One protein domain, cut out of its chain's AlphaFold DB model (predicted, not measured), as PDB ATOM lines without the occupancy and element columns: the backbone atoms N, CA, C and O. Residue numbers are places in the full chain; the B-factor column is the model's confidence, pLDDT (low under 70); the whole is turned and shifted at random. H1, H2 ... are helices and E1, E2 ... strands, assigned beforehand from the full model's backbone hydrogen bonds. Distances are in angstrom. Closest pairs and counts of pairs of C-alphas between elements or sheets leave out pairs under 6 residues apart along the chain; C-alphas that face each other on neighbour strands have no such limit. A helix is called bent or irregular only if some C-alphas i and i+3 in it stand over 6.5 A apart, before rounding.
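AT A GLANCE: This is residues 65 to 175, 209 to 217 and 225 to 255 of the 342 residues of the protein "Ribonuclease S-7" of Gracilariopsis chorda (UniProt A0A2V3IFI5). A strongly twisted sheet of four strands has helix H5 packed slantwise over its strands E2 and E1, with H3 side by side with H5 and H4 near both, about perpendicular to them. The short helices H1 and H2 follow E1 at one end of the sheet, and residues 102 to 117 and 232 to 255 form long stretches without a named element. The printed part has 151 residues with five named helices and four named strands, in the order E1 H1 H2 E2 H3 H4 H5 E3 E4; the sheet runs E2 E1 E4 E3, all antiparallel. The class is mixed, helices and strands, with under half of the residues in named elements; the whole is compact, with a radius of gyration of the C-alphas of 14.9 A, and spans 41 by 37 by 30 A.

IN THESE COORDINATES: E1, residues 65 to 70, begins at C-alpha 65 (-5.191, 8.418, 28.079) and is 16.0 A long. H1 is residues 72 to 76 and H2 residues 84 to 87. E2, residues 94 to 101, measures 20.0 A. H3, residues 118 to 131, measures 16.5 A and is irregular: C-alphas 120 and 123 are 8.2 A apart. H4, residues 140 to 150, measures 15.2 A, and H5, residues 159 to 170, 16.9 A. E3, residues 211 to 217, measures 19.2 A; E4, residues 225 to 231, measures 19.6 A and ends at C-alpha 231 (-8.661, 3.305, 29.768).

HOW THE PARTS SIT: E1 and E2 are antiparallel at 157 degrees, with N 68 and O 97 at 2.8 A. E1 and E4 are antiparallel at 159 degrees, with N 67 and O 228 at 2.8 A. E4 and E3 are antiparallel at 162 degrees, with N 227 and O 211 at 2.8 A. H5 and the sheet make two layers, a helix on one face of a sheet; its height over the sheet is 9.7 A, and on the local plane it runs slantwise to E2 at 58 degrees, only just short of across. The closest C-alphas of H5 and E2, Val 166 and Leu 98, are 6.2 A apart. H3 touches H5, the same way at a shallow tilt of 12 degrees, with the C-alphas of Ile 121 and Arg 160 closest at 5.8 A. H4 is close to H5 but not clearly touching, with the C-alphas of Trp 148 and Leu 159 closest at 7.2 A. H1, H3 and H4 only graze the sheet. H1 and H2 only just touch, with 3 pairs of C-alphas within 8 A, closest Cys 76 and Cys 86 at 5.3 A. Every O i to N i+4 pair is within hydrogen-bond range in H1, H4 and H5; H3 has 6 of 10, and H2 is too short for one.

THE WHOLE: The C-alphas of His 87 and Ser 104 are the two farthest apart, at 41.5 A. Residues 176 to 208 and 218 to 224 are not printed; the gaps between C-alphas are 12.8 A and 13.5 A. The link from E2 to H3 is long. The mean pLDDT of the printed part is 89.6, and residues 105 to 106 and 243 to 255 are under 70.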
ATOM      1  N   TYR A  65      -5.696   7.681  29.240       95.94
ATOM      2  CA  TYR A  65      -5.191   8.418  28.079       95.94
ATOM      3  C   TYR A  65      -6.231   9.397  27.551       95.94
ATOM      4  O   TYR A  65      -7.420   9.089  27.515       95.94
ATOM      5  N   VAL A  66      -5.771  10.539  27.055       96.06
ATOM      6  CA  VAL A  66      -6.561  11.472  26.255       96.06
ATOM      7  C   VAL A  66      -6.066  11.411  24.816       96.06
ATOM      8  O   VAL A  66      -4.949  11.830  24.527       96.06
ATOM      9  N   LEU A  67      -6.890  10.898  23.909       98.25
ATOM     10  CA  LEU A  67      -6.690  11.058  22.474       98.25
ATOM     11  C   LEU A  67      -7.260  12.418  22.062       98.25
ATOM     12  O   LEU A  67      -8.475  12.599  22.064       98.25
ATOM     13  N   SER A  68      -6.392  13.360  21.713       97.19
ATOM     14  CA  SER A  68      -6.786  14.639  21.133       97.19
ATOM     15  C   SER A  68      -6.858  14.526  19.617       97.19
ATOM     16  O   SER A  68      -5.883  14.117  18.979       97.19
ATOM     17  N   LEU A  69      -7.999  14.907  19.044       98.38
ATOM     18  CA  LEU A  69      -8.198  15.040  17.609       98.38
ATOM     19  C   LEU A  69      -8.578  16.483  17.270       98.38
ATOM     20  O   LEU A  69      -9.564  17.013  17.778       98.38
ATOM     21  N   HIS A  70      -7.796  17.128  16.416       97.12
ATOM     22  CA  HIS A  70      -7.958  18.521  16.029       97.12
ATOM     23  C   HIS A  70      -8.844  18.657  14.794       97.12
ATOM     24  O   HIS A  70      -8.772  17.838  13.874       97.12
ATOM     25  N   TRP A  71      -9.637  19.729  14.753       97.56
ATOM     26  CA  TRP A  71     -10.330  20.163  13.547       97.56
ATOM     27  C   TRP A  71      -9.407  21.085  12.728       97.56
ATOM     28  O   TRP A  71      -9.120  22.199  13.178       97.56
ATOM     29  N   PRO A  72      -8.924  20.663  11.543       96.12
ATOM     30  CA  PRO A  72      -7.879  21.379  10.803       96.12
ATOM     31  C   PRO A  72      -8.190  22.844  10.504       96.12
ATOM     32  O   PRO A  72      -7.332  23.702  10.683       96.12
ATOM     33  N   PHE A  73      -9.430  23.159  10.128       95.38
ATOM     34  CA  PHE A  73      -9.855  24.533   9.846       95.38
ATOM     35  C   PHE A  73      -9.713  25.446  11.075       95.38
ATOM     36  O   PHE A  73      -9.330  26.607  10.954       95.38
ATOM     37  N   SER A  74      -9.951  24.925  12.279       94.44
ATOM     38  CA  SER A  74      -9.759  25.697  13.511       94.44
ATOM     39  C   SER A  74      -8.282  25.918  13.821       94.44
ATOM     40  O   SER A  74      -7.912  27.009  14.244       94.44
ATOM     41  N   VAL A  75      -7.424  24.919  13.580       93.12
ATOM     42  CA  VAL A  75      -5.964  25.066  13.732       93.12
ATOM     43  C   VAL A  75      -5.432  26.110  12.749       93.12
ATOM     44  O   VAL A  75      -4.709  27.018  13.141       93.12
ATOM     45  N   CYS A  76      -5.866  26.033  11.492       93.25
ATOM     46  CA  CYS A  76      -5.475  26.944  10.421       93.25
ATOM     47  C   CYS A  76      -6.023  28.368  10.563       93.25
ATOM     48  O   CYS A  76      -5.579  29.263   9.855       93.25
ATOM     49  N   SER A  77      -6.969  28.593  11.477       89.44
ATOM     50  CA  SER A  77      -7.457  29.937  11.809       89.44
ATOM     51  C   SER A  77      -6.533  30.673  12.788       89.44
ATOM     52  O   SER A  77      -6.755  31.851  13.075       89.44
ATOM     53  N   ARG A  78      -5.514  30.000  13.344       85.94
ATOM     54  CA  ARG A  78      -4.546  30.635  14.239       85.94
ATOM     55  C   ARG A  78      -3.570  31.509  13.445       85.94
ATOM     56  O   ARG A  78      -3.073  31.066  12.414       85.94
ATOM     57  N   PRO A  79      -3.183  32.689  13.965       82.81
ATOM     58  CA  PRO A  79      -2.192  33.545  13.311       82.81
ATOM     59  C   PRO A  79      -0.825  32.884  13.110       82.81
ATOM     60  O   PRO A  79      -0.090  33.270  12.213       82.81
ATOM     61  N   THR A  80      -0.486  31.907  13.954       79.94
ATOM     62  CA  THR A  80       0.764  31.140  13.902       79.94
ATOM     63  C   THR A  80       0.751  30.028  12.858       79.94
ATOM     64  O   THR A  80       1.773  29.372  12.672       79.94
ATOM     65  N   ALA A  81      -0.390  29.761  12.217       83.56
ATOM     66  CA  ALA A  81      -0.505  28.706  11.228       83.56
ATOM     67  C   ALA A  81      -0.013  29.186   9.862       83.56
ATOM     68  O   ALA A  81      -0.669  29.979   9.189       83.56
ATOM     69  N   HIS A  82       1.155  28.689   9.450       83.88
ATOM     70  CA  HIS A  82       1.811  29.094   8.203       83.88
ATOM     71  C   HIS A  82       2.042  27.932   7.231       83.88
ATOM     72  O   HIS A  82       2.679  28.099   6.191       83.88
ATOM     73  N   SER A  83       1.525  26.741   7.542       90.12
ATOM     74  CA  SER A  83       1.644  25.582   6.662       90.12
ATOM     75  C   SER A  83       0.796  25.751   5.402       90.12
ATOM     76  O   SER A  83      -0.382  26.102   5.471       90.12
ATOM     77  N   ALA A  84       1.347  25.383   4.242       90.50
ATOM     78  CA  ALA A  84       0.594  25.331   2.984       90.50
ATOM     79  C   ALA A  84      -0.607  24.366   3.049       90.50
ATOM     80  O   ALA A  84      -1.554  24.494   2.272       90.50
ATOM     81  N   LEU A  85      -0.608  23.426   4.006       91.69
ATOM     82  CA  LEU A  85      -1.747  22.550   4.289       91.69
ATOM     83  C   LEU A  85      -3.005  23.331   4.701       91.69
ATOM     84  O   LEU A  85      -4.112  22.841   4.501       91.69
ATOM     85  N   CYS A  86      -2.853  24.552   5.215       93.38
ATOM     86  CA  CYS A  86      -3.971  25.428   5.557       93.38
ATOM     87  C   CYS A  86      -4.655  26.074   4.350       93.38
ATOM     88  O   CYS A  86      -5.745  26.625   4.501       93.38
ATOM     89  N   HIS A  87      -4.087  25.956   3.145       90.81
ATOM     90  CA  HIS A  87      -4.811  26.318   1.928       90.81
ATOM     91  C   HIS A  87      -5.961  25.345   1.655       90.81
ATOM     92  O   HIS A  87      -7.039  25.779   1.264       90.81
ATOM     93  N   TYR A  88      -5.753  24.047   1.899       91.19
ATOM     94  CA  TYR A  88      -6.750  22.995   1.678       91.19
ATOM     95  C   TYR A  88      -6.777  22.022   2.862       91.19
ATOM     96  O   TYR A  88      -6.395  20.854   2.717       91.19
ATOM     97  N   PRO A  89      -7.199  22.490   4.049       94.12
ATOM     98  CA  PRO A  89      -7.251  21.640   5.219       94.12
ATOM     99  C   PRO A  89      -8.291  20.529   4.998       94.12
ATOM    100  O   PRO A  89      -9.358  20.771   4.425       94.12
ATOM    101  N   PRO A  90      -8.003  19.288   5.420       94.62
ATOM    102  CA  PRO A  90      -8.925  18.189   5.198       94.62
ATOM    103  C   PRO A  90     -10.194  18.376   6.053       94.62
ATOM    104  O   PRO A  90     -10.086  18.715   7.233       94.62
ATOM    105  N   PRO A  91     -11.403  18.117   5.512       94.38
ATOM    106  CA  PRO A  91     -12.677  18.209   6.240       94.38
ATOM    107  C   PRO A  91     -12.919  16.994   7.137       94.38
ATOM    108  O   PRO A  91     -13.991  16.398   7.145       94.38
ATOM    109  N   THR A  92     -11.890  16.593   7.874       96.50
ATOM    110  CA  THR A  92     -11.949  15.518   8.857       96.50
ATOM    111  C   THR A  92     -10.993  15.808   9.999       96.50
ATOM    112  O   THR A  92     -10.046  16.584   9.859       96.50
ATOM    113  N   PHE A  93     -11.246  15.183  11.141       97.94
ATOM    114  CA  PHE A  93     -10.388  15.324  12.301       97.94
ATOM    115  C   PHE A  93      -9.017  14.685  12.052       97.94
ATOM    116  O   PHE A  93      -8.900  13.602  11.479       97.94
ATOM    117  N   THR A  94      -7.975  15.366  12.516       98.31
ATOM    118  CA  THR A  94      -6.583  14.896  12.477       98.31
ATOM    119  C   THR A  94      -6.064  14.715  13.894       98.31
ATOM    120  O   THR A  94      -6.652  15.207  14.850       98.31
ATOM    121  N   ILE A  95      -4.983  13.972  14.065       98.62
ATOM    122  CA  ILE A  95      -4.402  13.706  15.372       98.62
ATOM    123  C   ILE A  95      -3.787  14.995  15.928       98.62
ATOM    124  O   ILE A  95      -2.961  15.632  15.285       98.62
ATOM    125  N   GLY A  96      -4.171  15.340  17.154       95.56
ATOM    126  CA  GLY A  96      -3.470  16.299  18.006       95.56
ATOM    127  C   GLY A  96      -2.446  15.616  18.912       95.56
ATOM    128  O   GLY A  96      -1.314  16.081  19.033       95.56
ATOM    129  N   GLY A  97      -2.820  14.471  19.498       96.19
ATOM    130  CA  GLY A  97      -1.907  13.592  20.231       96.19
ATOM    131  C   GLY A  97      -2.577  12.549  21.116       96.19
ATOM    132  O   GLY A  97      -3.799  12.440  21.144       96.19
ATOM    133  N   LEU A  98      -1.766  11.750  21.814       97.44
ATOM    134  CA  LEU A  98      -2.220  10.775  22.808       97.44
ATOM    135  C   LEU A  98      -1.489  11.024  24.126       97.44
ATOM    136  O   LEU A  98      -0.288  10.784  24.240       97.44
ATOM    137  N   TRP A  99      -2.208  11.509  25.126       94.94
ATOM    138  CA  TRP A  99      -1.594  12.059  26.328       94.94
ATOM    139  C   TRP A  99      -1.959  11.231  27.554       94.94
ATOM    140  O   TRP A  99      -3.146  11.093  27.856       94.94
ATOM    141  N   PRO A 100      -0.975  10.671  28.273       93.00
ATOM    142  CA  PRO A 100      -1.212  10.098  29.590       93.00
ATOM    143  C   PRO A 100      -1.650  11.217  30.537       93.00
ATOM    144  O   PRO A 100      -0.935  12.204  30.700       93.00
ATOM    145  N   LEU A 101      -2.829  11.076  31.135       89.44
ATOM    146  CA  LEU A 101      -3.393  12.050  32.058       89.44
ATOM    147  C   LEU A 101      -3.443  11.450  33.453       89.44
ATOM    148  O   LEU A 101      -4.064  10.403  33.661       89.44
ATOM    149  N   SER A 102      -2.844  12.162  34.404       85.88
ATOM    150  CA  SER A 102      -3.070  11.921  35.811       85.88
ATOM    151  C   SER A 102      -4.150  12.834  36.389       85.88
ATOM    152  O   SER A 102      -4.046  14.057  36.296       85.88
ATOM    153  N   THR A 103      -5.189  12.254  36.986       78.06
ATOM    154  CA  THR A 103      -6.284  13.003  37.630       78.06
ATOM    155  C   THR A 103      -5.999  13.329  39.093       78.06
ATOM    156  O   THR A 103      -6.630  14.222  39.647       78.06
ATOM    157  N   SER A 104      -5.068  12.609  39.722       74.56
ATOM    158  CA  SER A 104      -4.694  12.769  41.132       74.56
ATOM    159  C   SER A 104      -3.524  13.737  41.353       74.56
ATOM    160  O   SER A 104      -3.303  14.195  42.473       74.56
ATOM    161  N   ARG A 105      -2.764  14.059  40.298       69.31
ATOM    162  CA  ARG A 105      -1.564  14.902  40.370       69.31
ATOM    163  C   ARG A 105      -1.827  16.308  39.842       69.31
ATOM    164  O   ARG A 105      -2.494  16.487  38.829       69.31
ATOM    165  N   SER A 106      -1.213  17.299  40.486       68.56
ATOM    166  CA  SER A 106      -1.219  18.696  40.029       68.56
ATOM    167  C   SER A 106      -0.428  18.899  38.729       68.56
ATOM    168  O   SER A 106      -0.797  19.724  37.890       68.56
ATOM    169  N   ALA A 107       0.639  18.118  38.538       75.19
ATOM    170  CA  ALA A 107       1.468  18.127  37.340       75.19
ATOM    171  C   ALA A 107       1.307  16.828  36.544       75.19
ATOM    172  O   ALA A 107       1.374  15.723  37.092       75.19
ATOM    173  N   GLN A 108       1.127  16.978  35.233       83.00
ATOM    174  CA  GLN A 108       1.059  15.853  34.307       83.00
ATOM    175  C   GLN A 108       2.451  15.258  34.079       83.00
ATOM    176  O   GLN A 108       3.438  16.000  34.086       83.00
ATOM    177  N   PRO A 109       2.565  13.934  33.877       83.38
ATOM    178  CA  PRO A 109       3.852  13.327  33.590       83.38
ATOM    179  C   PRO A 109       4.338  13.768  32.208       83.38
ATOM    180  O   PRO A 109       3.672  13.532  31.200       83.38
ATOM    181  N   THR A 110       5.515  14.388  32.164       88.50
ATOM    182  CA  THR A 110       6.168  14.813  30.923       88.50
ATOM    183  C   THR A 110       7.649  14.449  30.938       88.50
ATOM    184  O   THR A 110       8.228  14.184  31.994       88.50
ATOM    185  N   CYS A 111       8.286  14.425  29.763       90.31
ATOM    186  CA  CYS A 111       9.743  14.306  29.639       90.31
ATOM    187  C   CYS A 111      10.358  13.027  30.247       90.31
ATOM    188  O   CYS A 111      11.534  13.028  30.623       90.31
ATOM    189  N   CYS A 112       9.602  11.925  30.303       90.38
ATOM    190  CA  CYS A 112      10.050  10.645  30.865       90.38
ATOM    191  C   CYS A 112      11.178   9.990  30.047       90.38
ATOM    192  O   CYS A 112      11.986   9.237  30.583       90.38
ATOM    193  N   ALA A 113      11.277  10.325  28.757       89.69
ATOM    194  CA  ALA A 113      12.438  10.066  27.914       89.69
ATOM    195  C   ALA A 113      12.626  11.205  26.901       89.69
ATOM    196  O   ALA A 113      11.660  11.778  26.397       89.69
ATOM    197  N   ARG A 114      13.886  11.517  26.574       89.38
ATOM    198  CA  ARG A 114      14.250  12.560  25.591       89.38
ATOM    199  C   ARG A 114      14.715  11.999  24.243       89.38
ATOM    200  O   ARG A 114      14.891  12.758  23.292       89.38
ATOM    201  N   SER A 115      14.942  10.688  24.155       91.00
ATOM    202  CA  SER A 115      15.392  10.035  22.928       91.00
ATOM    203  C   SER A 115      14.247   9.940  21.924       91.00
ATOM    204  O   SER A 115      13.172   9.425  22.221       91.00
ATOM    205  N   PHE A 116      14.492  10.432  20.716       95.31
ATOM    206  CA  PHE A 116      13.591  10.310  19.578       95.31
ATOM    207  C   PHE A 116      14.431  10.073  18.330       95.31
ATOM    208  O   PHE A 116      15.379  10.819  18.079       95.31
ATOM    209  N   SER A 117      14.067   9.054  17.557       96.06
ATOM    210  CA  SER A 117      14.695   8.746  16.279       96.06
ATOM    211  C   SER A 117      13.612   8.570  15.228       96.06
ATOM    212  O   SER A 117      12.773   7.677  15.339       96.06
ATOM    213  N   LEU A 118      13.640   9.422  14.200       95.75
ATOM    214  CA  LEU A 118      12.684   9.364  13.095       95.75
ATOM    215  C   LEU A 118      12.778   8.029  12.339       95.75
ATOM    216  O   LEU A 118      11.765   7.501  11.889       95.75
ATOM    217  N   SER A 119      13.978   7.439  12.268       97.44
ATOM    218  CA  SER A 119      14.204   6.133  11.632       97.44
ATOM    219  C   SER A 119      13.342   5.012  12.234       97.44
ATOM    220  O   SER A 119      12.853   4.152  11.506       97.44
ATOM    221  N   THR A 120      13.047   5.069  13.537       97.56
ATOM    222  CA  THR A 120      12.221   4.081  14.252       97.56
ATOM    223  C   THR A 120      10.759   4.049  13.772       97.56
ATOM    224  O   THR A 120      10.043   3.065  14.001       97.56
ATOM    225  N   ILE A 121      10.302   5.114  13.107       97.81
ATOM    226  CA  ILE A 121       8.936   5.280  12.590       97.81
ATOM    227  C   ILE A 121       8.900   5.589  11.089       97.81
ATOM    228  O   ILE A 121       7.859   5.991  10.576       97.81
ATOM    229  N   PHE A 122      10.011   5.402  10.375       97.25
ATOM    230  CA  PHE A 122      10.142   5.818   8.978       97.25
ATOM    231  C   PHE A 122       9.091   5.181   8.053       97.25
ATOM    232  O   PHE A 122       8.473   5.868   7.245       97.25
ATOM    233  N   ASP A 123       8.825   3.887   8.222       97.69
ATOM    234  CA  ASP A 123       7.839   3.124   7.446       97.69
ATOM    235  C   ASP A 123       6.386   3.559   7.701       97.69
ATOM    236  O   ASP A 123       5.543   3.427   6.817       97.69
ATOM    237  N   ILE A 124       6.081   4.105   8.884       98.19
ATOM    238  CA  ILE A 124       4.744   4.625   9.218       98.19
ATOM    239  C   ILE A 124       4.632   6.143   9.050       98.19
ATOM    240  O   ILE A 124       3.534   6.689   9.169       98.19
ATOM    241  N   ALA A 125       5.732   6.832   8.733       98.00
ATOM    242  CA  ALA A 125       5.745   8.273   8.524       98.00
ATOM    243  C   ALA A 125       4.738   8.734   7.451       98.00
ATOM    244  O   ALA A 125       4.039   9.704   7.720       98.00
ATOM    245  N   PRO A 126       4.544   8.054   6.298       98.00
ATOM    246  CA  PRO A 126       3.507   8.450   5.338       98.00
ATOM    247  C   PRO A 126       2.088   8.466   5.929       98.00
ATOM    248  O   PRO A 126       1.298   9.355   5.618       98.00
ATOM    249  N   ALA A 127       1.766   7.514   6.812       98.25
ATOM    250  CA  ALA A 127       0.487   7.504   7.516       98.25
ATOM    251  C   ALA A 127       0.412   8.644   8.543       98.25
ATOM    252  O   ALA A 127      -0.609   9.321   8.624       98.25
ATOM    253  N   LEU A 128       1.497   8.902   9.281       98.25
ATOM    254  CA  LEU A 128       1.566  10.037  10.204       98.25
ATOM    255  C   LEU A 128       1.414  11.378   9.480       98.25
ATOM    256  O   LEU A 128       0.683  12.215   9.973       98.25
ATOM    257  N   ARG A 129       1.981  11.576   8.287       97.06
ATOM    258  CA  ARG A 129       1.755  12.806   7.502       97.06
ATOM    259  C   ARG A 129       0.294  13.013   7.133       97.06
ATOM    260  O   ARG A 129      -0.219  14.122   7.162       97.06
ATOM    261  N   ARG A 130      -0.398  11.923   6.794       96.38
ATOM    262  CA  ARG A 130      -1.812  11.978   6.418       96.38
ATOM    263  C   ARG A 130      -2.725  12.259   7.609       96.38
ATOM    264  O   ARG A 130      -3.692  12.998   7.462       96.38
ATOM    265  N   TYR A 131      -2.464  11.623   8.749       97.88
ATOM    266  CA  TYR A 131      -3.372  11.646   9.898       97.88
ATOM    267  C   TYR A 131      -2.915  12.565  11.034       97.88
ATOM    268  O   TYR A 131      -3.746  12.957  11.838       97.88
ATOM    269  N   TRP A 132      -1.635  12.922  11.105       97.81
ATOM    270  CA  TRP A 132      -1.005  13.791  12.106       97.81
ATOM    271  C   TRP A 132      -0.064  14.840  11.463       97.81
ATOM    272  O   TRP A 132       1.120  14.905  11.821       97.81
ATOM    273  N   PRO A 133      -0.554  15.629  10.489       96.62
ATOM    274  CA  PRO A 133       0.230  16.697   9.875       96.62
ATOM    275  C   PRO A 133       0.515  17.845  10.854       96.62
ATOM    276  O   PRO A 133      -0.209  18.046  11.832       96.62
ATOM    277  N   ASP A 134       1.525  18.652  10.531       94.88
ATOM    278  CA  ASP A 134       1.779  19.933  11.191       94.88
ATOM    279  C   ASP A 134       1.200  21.099  10.368       94.88
ATOM    280  O   ASP A 134       1.771  21.542   9.366       94.88
ATOM    281  N   PHE A 135       0.037  21.591  10.798       92.81
ATOM    282  CA  PHE A 135      -0.612  22.767  10.210       92.81
ATOM    283  C   PHE A 135       0.016  24.090  10.665       92.81
ATOM    284  O   PHE A 135      -0.207  25.115  10.025       92.81
ATOM    285  N   GLU A 136       0.791  24.091  11.752       88.25
ATOM    286  CA  GLU A 136       1.314  25.325  12.329       88.25
ATOM    287  C   GLU A 136       2.681  25.681  11.752       88.25
ATOM    288  O   GLU A 136       2.828  26.736  11.132       88.25
ATOM    289  N   HIS A 137       3.658  24.782  11.892       88.62
ATOM    290  CA  HIS A 137       5.063  25.076  11.585       88.62
ATOM    291  C   HIS A 137       5.583  24.350  10.339       88.62
ATOM    292  O   HIS A 137       6.722  24.582   9.938       88.62
ATOM    293  N   ALA A 138       4.762  23.491   9.723       90.06
ATOM    294  CA  ALA A 138       5.151  22.631   8.604       90.06
ATOM    295  C   ALA A 138       6.408  21.773   8.886       90.06
ATOM    296  O   ALA A 138       7.128  21.403   7.959       90.06
ATOM    297  N   ASP A 139       6.651  21.423  10.156       93.69
ATOM    298  CA  ASP A 139       7.748  20.558  10.594       93.69
ATOM    299  C   ASP A 139       7.195  19.366  11.387       93.69
ATOM    300  O   ASP A 139       7.155  19.313  12.620       93.69
ATOM    301  N   GLU A 140       6.762  18.361  10.634       94.19
ATOM    302  CA  GLU A 140       6.147  17.153  11.175       94.19
ATOM    303  C   GLU A 140       7.105  16.369  12.083       94.19
ATOM    304  O   GLU A 140       6.692  15.814  13.100       94.19
ATOM    305  N   ALA A 141       8.402  16.336  11.759       95.31
ATOM    306  CA  ALA A 141       9.384  15.614  12.561       95.31
ATOM    307  C   ALA A 141       9.585  16.289  13.926       95.31
ATOM    308  O   ALA A 141       9.650  15.593  14.948       95.31
ATOM    309  N   ALA A 142       9.642  17.624  13.964       94.69
ATOM    310  CA  ALA A 142       9.686  18.382  15.210       94.69
ATOM    311  C   ALA A 142       8.386  18.244  16.014       94.69
ATOM    312  O   ALA A 142       8.450  18.063  17.238       94.69
ATOM    313  N   LEU A 143       7.224  18.253  15.352       95.44
ATOM    314  CA  LEU A 143       5.928  17.990  15.984       95.44
ATOM    315  C   LEU A 143       5.919  16.609  16.653       95.44
ATOM    316  O   LEU A 143       5.674  16.504  17.857       95.44
ATOM    317  N   TRP A 144       6.235  15.546  15.911       97.75
ATOM    318  CA  TRP A 144       6.219  14.177  16.431       97.75
ATOM    319  C   TRP A 144       7.253  13.980  17.540       97.75
ATOM    320  O   TRP A 144       6.949  13.350  18.556       97.75
ATOM    321  N   ARG A 145       8.449  14.571  17.407       96.81
ATOM    322  CA  ARG A 145       9.453  14.586  18.478       96.81
ATOM    323  C   ARG A 145       8.901  15.235  19.740       96.81
ATOM    324  O   ARG A 145       9.047  14.667  20.819       96.81
ATOM    325  N   THR A 146       8.276  16.400  19.614       94.38
ATOM    326  CA  THR A 146       7.710  17.146  20.745       94.38
ATOM    327  C   THR A 146       6.611  16.341  21.433       94.38
ATOM    328  O   THR A 146       6.663  16.150  22.646       94.38
ATOM    329  N   GLN A 147       5.676  15.782  20.663       96.25
ATOM    330  CA  GLN A 147       4.588  14.948  21.181       96.25
ATOM    331  C   GLN A 147       5.106  13.680  21.873       96.25
ATOM    332  O   GLN A 147       4.595  13.281  22.921       96.25
ATOM    333  N   TRP A 148       6.155  13.058  21.332       97.12
ATOM    334  CA  TRP A 148       6.815  11.935  21.987       97.12
ATOM    335  C   TRP A 148       7.490  12.355  23.295       97.12
ATOM    336  O   TRP A 148       7.217  11.770  24.336       97.12
ATOM    337  N   VAL A 149       8.354  13.368  23.270       94.38
ATOM    338  CA  VAL A 149       9.133  13.760  24.451       94.38
ATOM    339  C   VAL A 149       8.215  14.234  25.579       94.38
ATOM    340  O   VAL A 149       8.361  13.768  26.709       94.38
ATOM    341  N   LEU A 150       7.242  15.098  25.280       90.62
ATOM    342  CA  LEU A 150       6.354  15.667  26.293       90.62
ATOM    343  C   LEU A 150       5.301  14.684  26.803       90.62
ATOM    344  O   LEU A 150       4.938  14.778  27.968       90.62
ATOM    345  N   HIS A 151       4.826  13.745  25.982       93.56
ATOM    346  CA  HIS A 151       3.688  12.897  26.357       93.56
ATOM    347  C   HIS A 151       3.948  11.411  26.117       93.56
ATOM    348  O   HIS A 151       3.840  10.600  27.038       93.56
ATOM    349  N   GLY A 152       4.324  11.038  24.892       95.44
ATOM    350  CA  GLY A 152       4.471   9.634  24.504       95.44
ATOM    351  C   GLY A 152       5.494   8.865  25.341       95.44
ATOM    352  O   GLY A 152       5.255   7.713  25.695       95.44
ATOM    353  N   SER A 153       6.581   9.511  25.753       95.00
ATOM    354  CA  SER A 153       7.632   8.915  26.578       95.00
ATOM    355  C   SER A 153       7.141   8.483  27.962       95.00
ATOM    356  O   SER A 153       7.709   7.579  28.571       95.00
ATOM    357  N   CYS A 154       6.056   9.093  28.439       93.38
ATOM    358  CA  CYS A 154       5.405   8.802  29.711       93.38
ATOM    359  C   CYS A 154       4.241   7.808  29.576       93.38
ATOM    360  O   CYS A 154       3.614   7.456  30.570       93.38
ATOM    361  N   SER A 155       3.939   7.345  28.357       94.19
ATOM    362  CA  SER A 155       2.776   6.494  28.078       94.19
ATOM    363  C   SER A 155       2.922   5.047  28.532       94.19
ATOM    364  O   SER A 155       1.949   4.308  28.477       94.19
ATOM    365  N   GLY A 156       4.122   4.606  28.915       93.69
ATOM    366  CA  GLY A 156       4.414   3.185  29.127       93.69
ATOM    367  C   GLY A 156       4.539   2.370  27.830       93.69
ATOM    368  O   GLY A 156       4.830   1.178  27.891       93.69
ATOM    369  N   LEU A 157       4.365   2.991  26.657       95.69
ATOM    370  CA  LEU A 157       4.602   2.380  25.349       95.69
ATOM    371  C   LEU A 157       5.991   2.758  24.824       95.69
ATOM    372  O   LEU A 157       6.463   3.875  25.019       95.69
ATOM    373  N   GLY A 158       6.626   1.851  24.081       96.50
ATOM    374  CA  GLY A 158       7.823   2.188  23.304       96.50
ATOM    375  C   GLY A 158       7.500   3.136  22.141       96.50
ATOM    376  O   GLY A 158       6.387   3.110  21.620       96.50
ATOM    377  N   LEU A 159       8.485   3.923  21.688       97.25
ATOM    378  CA  LEU A 159       8.325   4.982  20.673       97.25
ATOM    379  C   LEU A 159       7.519   4.532  19.451       97.25
ATOM    380  O   LEU A 159       6.499   5.126  19.114       97.25
ATOM    381  N   ARG A 160       7.931   3.433  18.812       97.94
ATOM    382  CA  ARG A 160       7.237   2.886  17.637       97.94
ATOM    383  C   ARG A 160       5.800   2.465  17.949       97.94
ATOM    384  O   ARG A 160       4.888   2.755  17.177       97.94
ATOM    385  N   THR A 161       5.607   1.771  19.069       98.38
ATOM    386  CA  THR A 161       4.303   1.262  19.511       98.38
ATOM    387  C   THR A 161       3.345   2.401  19.825       98.38
ATOM    388  O   THR A 161       2.183   2.322  19.442       98.38
ATOM    389  N   TYR A 162       3.836   3.479  20.440       98.50
ATOM    390  CA  TYR A 162       3.069   4.692  20.698       98.50
ATOM    391  C   TYR A 162       2.486   5.260  19.400       98.50
ATOM    392  O   TYR A 162       1.268   5.319  19.266       98.50
ATOM    393  N   PHE A 163       3.317   5.571  18.397       98.69
ATOM    394  CA  PHE A 163       2.826   6.153  17.138       98.69
ATOM    395  C   PHE A 163       1.863   5.229  16.380       98.69
ATOM    396  O   PHE A 163       0.843   5.695  15.869       98.69
ATOM    397  N   LYS A 164       2.125   3.913  16.354       98.62
ATOM    398  CA  LYS A 164       1.179   2.939  15.780       98.62
ATOM    399  C   LYS A 164      -0.157   2.941  16.520       98.62
ATOM    400  O   LYS A 164      -1.205   2.923  15.878       98.62
ATOM    401  N   LYS A 165      -0.123   2.994  17.854       98.62
ATOM    402  CA  LYS A 165      -1.322   3.018  18.691       98.62
ATOM    403  C   LYS A 165      -2.127   4.299  18.475       98.62
ATOM    404  O   LYS A 165      -3.340   4.204  18.328       98.62
ATOM    405  N   VAL A 166      -1.491   5.470  18.367       98.38
ATOM    406  CA  VAL A 166      -2.217   6.722  18.075       98.38
ATOM    407  C   VAL A 166      -2.898   6.665  16.702       98.38
ATOM    408  O   VAL A 166      -4.077   6.994  16.594       98.38
ATOM    409  N   LEU A 167      -2.208   6.170  15.667       98.69
ATOM    410  CA  LEU A 167      -2.794   5.981  14.330       98.69
ATOM    411  C   LEU A 167      -3.988   5.016  14.336       98.69
ATOM    412  O   LEU A 167      -4.990   5.256  13.663       98.69
ATOM    413  N   GLU A 168      -3.890   3.908  15.066       98.31
ATOM    414  CA  GLU A 168      -5.000   2.971  15.265       98.31
ATOM    415  C   GLU A 168      -6.191   3.655  15.947       98.31
ATOM    416  O   GLU A 168      -7.301   3.611  15.424       98.31
ATOM    417  N   LEU A 169      -5.952   4.331  17.072       98.50
ATOM    418  CA  LEU A 169      -6.984   4.990  17.872       98.50
ATOM    419  C   LEU A 169      -7.689   6.120  17.120       98.50
ATOM    420  O   LEU A 169      -8.909   6.239  17.201       98.50
ATOM    421  N   SER A 170      -6.939   6.913  16.354       97.38
ATOM    422  CA  SER A 170      -7.465   8.062  15.604       97.38
ATOM    423  C   SER A 170      -8.534   7.705  14.574       97.38
ATOM    424  O   SER A 170      -9.361   8.540  14.233       97.38
ATOM    425  N   ARG A 171      -8.534   6.458  14.092       96.56
ATOM    426  CA  ARG A 171      -9.446   5.979  13.048       96.56
ATOM    427  C   ARG A 171     -10.702   5.309  13.600       96.56
ATOM    428  O   ARG A 171     -11.535   4.873  12.815       96.56
ATOM    429  N   ARG A 172     -10.838   5.193  14.926       97.38
ATOM    430  CA  ARG A 172     -11.972   4.501  15.560       97.38
ATOM    431  C   ARG A 172     -13.266   5.314  15.557       97.38
ATOM    432  O   ARG A 172     -14.330   4.723  15.692       97.38
ATOM    433  N   TYR A 173     -13.176   6.636  15.425       97.31
ATOM    434  CA  TYR A 173     -14.301   7.544  15.639       97.31
ATOM    435  C   TYR A 173     -14.581   8.363  14.381       97.31
ATOM    436  O   TYR A 173     -13.717   9.107  13.915       97.31
ATOM    437  N   ASP A 174     -15.799   8.258  13.852       96.69
ATOM    438  CA  ASP A 174     -16.260   9.071  12.725       96.69
ATOM    439  C   ASP A 174     -17.078  10.265  13.232       96.69
ATOM    440  O   ASP A 174     -18.309  10.302  13.161       96.69
ATOM    441  N   PHE A 175     -16.368  11.243  13.795       98.25
ATOM    442  CA  PHE A 175     -16.986  12.449  14.346       98.25
ATOM    443  C   PHE A 175     -17.682  13.299  13.284       98.25
ATOM    444  O   PHE A 175     -18.678  13.942  13.591       98.25
ATOM    445  N   ARG A 209     -18.983  10.273  27.071       96.19
ATOM    446  CA  ARG A 209     -18.741  11.712  27.048       96.19
ATOM    447  C   ARG A 209     -17.335  12.015  26.535       96.19
ATOM    448  O   ARG A 209     -16.354  11.682  27.202       96.19
ATOM    449  N   VAL A 210     -17.242  12.754  25.432       96.56
ATOM    450  CA  VAL A 210     -15.992  13.405  25.005       96.56
ATOM    451  C   VAL A 210     -15.825  14.772  25.666       96.56
ATOM    452  O   VAL A 210     -16.798  15.397  26.095       96.56
ATOM    453  N   ARG A 211     -14.595  15.290  25.710       94.50
ATOM    454  CA  ARG A 211     -14.327  16.683  26.095       94.50
ATOM    455  C   ARG A 211     -14.099  17.531  24.845       94.50
ATOM    456  O   ARG A 211     -13.252  17.205  24.022       94.50
ATOM    457  N   MET A 212     -14.818  18.644  24.730       94.94
ATOM    458  CA  MET A 212     -14.636  19.600  23.636       94.94
ATOM    459  C   MET A 212     -13.683  20.723  24.052       94.94
ATOM    460  O   MET A 212     -13.879  21.364  25.089       94.94
ATOM    461  N   ARG A 213     -12.664  20.976  23.230       93.00
ATOM    462  CA  ARG A 213     -11.751  22.116  23.344       93.00
ATOM    463  C   ARG A 213     -12.189  23.172  22.334       93.00
ATOM    464  O   ARG A 213     -12.285  22.870  21.145       93.00
ATOM    465  N   CYS A 214     -12.409  24.400  22.788       92.62
ATOM    466  CA  CYS A 214     -12.770  25.518  21.925       92.62
ATOM    467  C   CYS A 214     -11.752  26.646  22.003       92.62
ATOM    468  O   CYS A 214     -11.122  26.872  23.034       92.62
ATOM    469  N   GLU A 215     -11.644  27.403  20.920       89.38
ATOM    470  CA  GLU A 215     -10.820  28.602  20.852       89.38
ATOM    471  C   GLU A 215     -11.620  29.801  20.376       89.38
ATOM    472  O   GLU A 215     -12.694  29.664  19.787       89.38
ATOM    473  N   LYS A 216     -11.102  30.994  20.667       86.94
ATOM    474  CA  LYS A 216     -11.624  32.223  20.082       86.94
ATOM    475  C   LYS A 216     -10.947  32.427  18.733       86.94
ATOM    476  O   LYS A 216      -9.726  32.532  18.679       86.94
ATOM    477  N   ALA A 217     -11.742  32.505  17.676       83.19
ATOM    478  CA  ALA A 217     -11.303  32.928  16.355       83.19
ATOM    479  C   ALA A 217     -12.159  34.131  15.952       83.19
ATOM    480  O   ALA A 217     -13.378  34.006  15.820       83.19
ATOM    481  N   ALA A 225     -10.657  21.146  19.132       95.75
ATOM    482  CA  ALA A 225     -10.348  19.730  19.266       95.75
ATOM    483  C   ALA A 225     -11.441  18.956  20.007       95.75
ATOM    484  O   ALA A 225     -12.181  19.503  20.829       95.75
ATOM    485  N   VAL A 226     -11.486  17.656  19.741       97.44
ATOM    486  CA  VAL A 226     -12.277  16.668  20.470       97.44
ATOM    487  C   VAL A 226     -11.313  15.743  21.196       97.44
ATOM    488  O   VAL A 226     -10.414  15.158  20.598       97.44
ATOM    489  N   HIS A 227     -11.484  15.636  22.505       96.88
ATOM    490  CA  HIS A 227     -10.674  14.797  23.372       96.88
ATOM    491  C   HIS A 227     -11.484  13.566  23.778       96.88
ATOM    492  O   HIS A 227     -12.502  13.685  24.465       96.88
ATOM    493  N   VAL A 228     -11.009  12.390  23.377       97.94
ATOM    494  CA  VAL A 228     -11.579  11.096  23.762       97.94
ATOM    495  C   VAL A 228     -10.748  10.504  24.889       97.94
ATOM    496  O   VAL A 228      -9.529  10.386  24.765       97.94
ATOM    497  N   CYS A 229     -11.394  10.118  25.985       97.00
ATOM    498  CA  CYS A 229     -10.718   9.503  27.118       97.00
ATOM    499  C   CYS A 229     -10.746   7.982  26.987       97.00
ATOM    500  O   CYS A 229     -11.756   7.393  26.599       97.00
ATOM    501  N   LEU A 230      -9.615   7.349  27.285       98.19
ATOM    502  CA  LEU A 230      -9.407   5.921  27.101       98.19
ATOM    503  C   LEU A 230      -8.825   5.303  28.368       98.19
ATOM    504  O   LEU A 230      -7.962   5.897  29.018       98.19
ATOM    505  N   HIS A 231      -9.236   4.079  28.675       97.25
ATOM    506  CA  HIS A 231      -8.661   3.305  29.768       97.25
ATOM    507  C   HIS A 231      -7.145   3.108  29.559       97.25
ATOM    508  O   HIS A 231      -6.709   2.696  28.483       97.25
ATOM    509  N   ASN A 232      -6.339   3.340  30.601       94.00
ATOM    510  CA  ASN A 232      -4.866   3.348  30.542       94.00
ATOM    511  C   ASN A 232      -4.202   1.999  30.177       94.00
ATOM    512  O   ASN A 232      -3.060   1.981  29.737       94.00
ATOM    513  N   THR A 233      -4.885   0.866  30.358       92.94
ATOM    514  CA  THR A 233      -4.392  -0.455  29.914       92.94
ATOM    515  C   THR A 233      -5.071  -0.987  28.648       92.94
ATOM    516  O   THR A 233      -4.392  -1.429  27.725       92.94
ATOM    517  N   ARG A 234      -6.410  -0.978  28.599       96.50
ATOM    518  CA  ARG A 234      -7.184  -1.628  27.525       96.50
ATOM    519  C   ARG A 234      -7.433  -0.734  26.312       96.50
ATOM    520  O   ARG A 234      -7.730  -1.239  25.237       96.50
ATOM    521  N   PHE A 235      -7.268   0.582  26.461       97.44
ATOM    522  CA  PHE A 235      -7.623   1.577  25.444       97.44
ATOM    523  C   PHE A 235      -9.107   1.545  25.031       97.44
ATOM    524  O   PHE A 235      -9.439   1.964  23.917       97.44
ATOM    525  N   ASP A 236      -9.988   1.055  25.907       97.75
ATOM    526  CA  ASP A 236     -11.437   1.180  25.741       97.75
ATOM    527  C   ASP A 236     -11.852   2.628  25.971       97.75
ATOM    528  O   ASP A 236     -11.276   3.311  26.823       97.75
ATOM    529  N   THR A 237     -12.866   3.084  25.245       98.44
ATOM    530  CA  THR A 237     -13.468   4.396  25.469       98.44
ATOM    531  C   THR A 237     -14.107   4.462  26.853       98.44
ATOM    532  O   THR A 237     -14.815   3.548  27.271       98.44
ATOM    533  N   ILE A 238     -13.852   5.554  27.567       97.62
ATOM    534  CA  ILE A 238     -14.455   5.860  28.864       97.62
ATOM    535  C   ILE A 238     -14.956   7.303  28.866       97.62
ATOM    536  O   ILE A 238     -14.517   8.131  28.067       97.62
ATOM    537  N   ASN A 239     -15.849   7.628  29.800       96.50
ATOM    538  CA  ASN A 239     -16.286   9.008  29.991       96.50
ATOM    539  C   ASN A 239     -15.097   9.896  30.361       96.50
ATOM    540  O   ASN A 239     -14.377   9.622  31.324       96.50
ATOM    541  N   CYS A 240     -14.917  10.991  29.626       93.06
ATOM    542  CA  CYS A 240     -14.000  12.028  30.062       93.06
ATOM    543  C   CYS A 240     -14.503  12.689  31.354       93.06
ATOM    544  O   CYS A 240     -15.701  12.969  31.465       93.06
ATOM    545  N   PRO A 241     -13.602  13.015  32.305       87.25
ATOM    546  CA  PRO A 241     -13.969  13.763  33.500       87.25
ATOM    547  C   PRO A 241     -14.693  15.069  33.155       87.25
ATOM    548  O   PRO A 241     -14.276  15.789  32.238       87.25
ATOM    549  N   HIS A 242     -15.746  15.380  33.920       75.69
ATOM    550  CA  HIS A 242     -16.515  16.627  33.800       75.69
ATOM    551  C   HIS A 242     -15.649  17.860  34.041       75.69
ATOM    552  O   HIS A 242     -15.859  18.899  33.419       75.69
ATOM    553  N   THR A 243     -14.657  17.729  34.917       67.62
ATOM    554  CA  THR A 243     -13.666  18.764  35.150       67.62
ATOM    555  C   THR A 243     -12.705  18.818  33.968       67.62
ATOM    556  O   THR A 243     -12.025  17.851  33.604       67.62
ATOM    557  N   CYS A 244     -12.638  19.988  33.344       68.00
ATOM    558  CA  CYS A 244     -11.486  20.338  32.539       68.00
ATOM    559  C   CYS A 244     -10.333  20.557  33.509       68.00
ATOM    560  O   CYS A 244     -10.278  21.583  34.174       68.00
ATOM    561  N   VAL A 245      -9.500  19.529  33.691       51.56
ATOM    562  CA  VAL A 245      -8.391  19.571  34.648       51.56
ATOM    563  C   VAL A 245      -7.464  20.719  34.263       51.56
ATOM    564  O   VAL A 245      -6.805  20.683  33.227       51.56
ATOM    565  N   ILE A 246      -7.465  21.731  35.122       46.16
ATOM    566  CA  ILE A 246      -6.567  22.875  35.129       46.16
ATOM    567  C   ILE A 246      -5.221  22.340  35.617       46.16
ATOM    568  O   ILE A 246      -5.059  22.088  36.810       46.16
ATOM    569  N   SER A 247      -4.251  22.124  34.727       39.41
ATOM    570  CA  SER A 247      -2.871  22.068  35.206       39.41
ATOM    571  C   SER A 247      -2.489  23.496  35.574       39.41
ATOM    572  O   SER A 247      -2.430  24.362  34.714       39.41
ATOM    573  N   THR A 248      -2.270  23.766  36.857       37.56
ATOM    574  CA  THR A 248      -2.026  25.118  37.387       37.56
ATOM    575  C   THR A 248      -0.690  25.739  36.953       37.56
ATOM    576  O   THR A 248      -0.401  26.859  37.351       37.56
ATOM    577  N   ASN A 249       0.098  25.046  36.124       41.41
ATOM    578  CA  ASN A 249       1.333  25.556  35.517       41.41
ATOM    579  C   ASN A 249       1.290  25.557  33.980       41.41
ATOM    580  O   ASN A 249       2.282  25.894  33.340       41.41
ATOM    581  N   ASP A 250       0.157  25.178  33.395       38.97
ATOM    582  CA  ASP A 250      -0.123  25.356  31.981       38.97
ATOM    583  C   ASP A 250      -1.183  26.453  31.888       38.97
ATOM    584  O   ASP A 250      -2.227  26.396  32.536       38.97
ATOM    585  N   SER A 251      -0.941  27.479  31.085       32.69
ATOM    586  CA  SER A 251      -1.895  28.564  30.823       32.69
ATOM    587  C   SER A 251      -3.171  28.086  30.094       32.69
ATOM    588  O   SER A 251      -3.959  28.887  29.595       32.69
ATOM    589  N   SER A 252      -3.436  26.779  30.073       40.88
ATOM    590  CA  SER A 252      -4.538  26.094  29.402       40.88
ATOM    591  C   SER A 252      -5.836  25.993  30.217       40.88
ATOM    592  O   SER A 252      -6.714  25.192  29.893       40.88
ATOM    593  N   GLN A 253      -6.064  26.904  31.175       41.50
ATOM    594  CA  GLN A 253      -7.452  27.344  31.407       41.50
ATOM    595  C   GLN A 253      -8.072  27.920  30.115       41.50
ATOM    596  O   GLN A 253      -9.289  27.887  29.939       41.50
ATOM    597  N   GLN A 254      -7.248  28.350  29.152       49.00
ATOM    598  CA  GLN A 254      -7.634  28.481  27.750       49.00
ATOM    599  C   GLN A 254      -7.929  27.081  27.199       49.00
ATOM    600  O   GLN A 254      -7.006  26.312  26.943       49.00
ATOM    601  N   GLY A 255      -9.201  26.700  27.088       62.41
ATOM    602  CA  GLY A 255      -9.499  25.277  27.113       62.41
ATOM    603  C   GLY A 255     -10.818  24.850  26.505       62.41
ATOM    604  O   GLY A 255     -10.998  24.633  25.302       62.41
TER     605      GLY A 255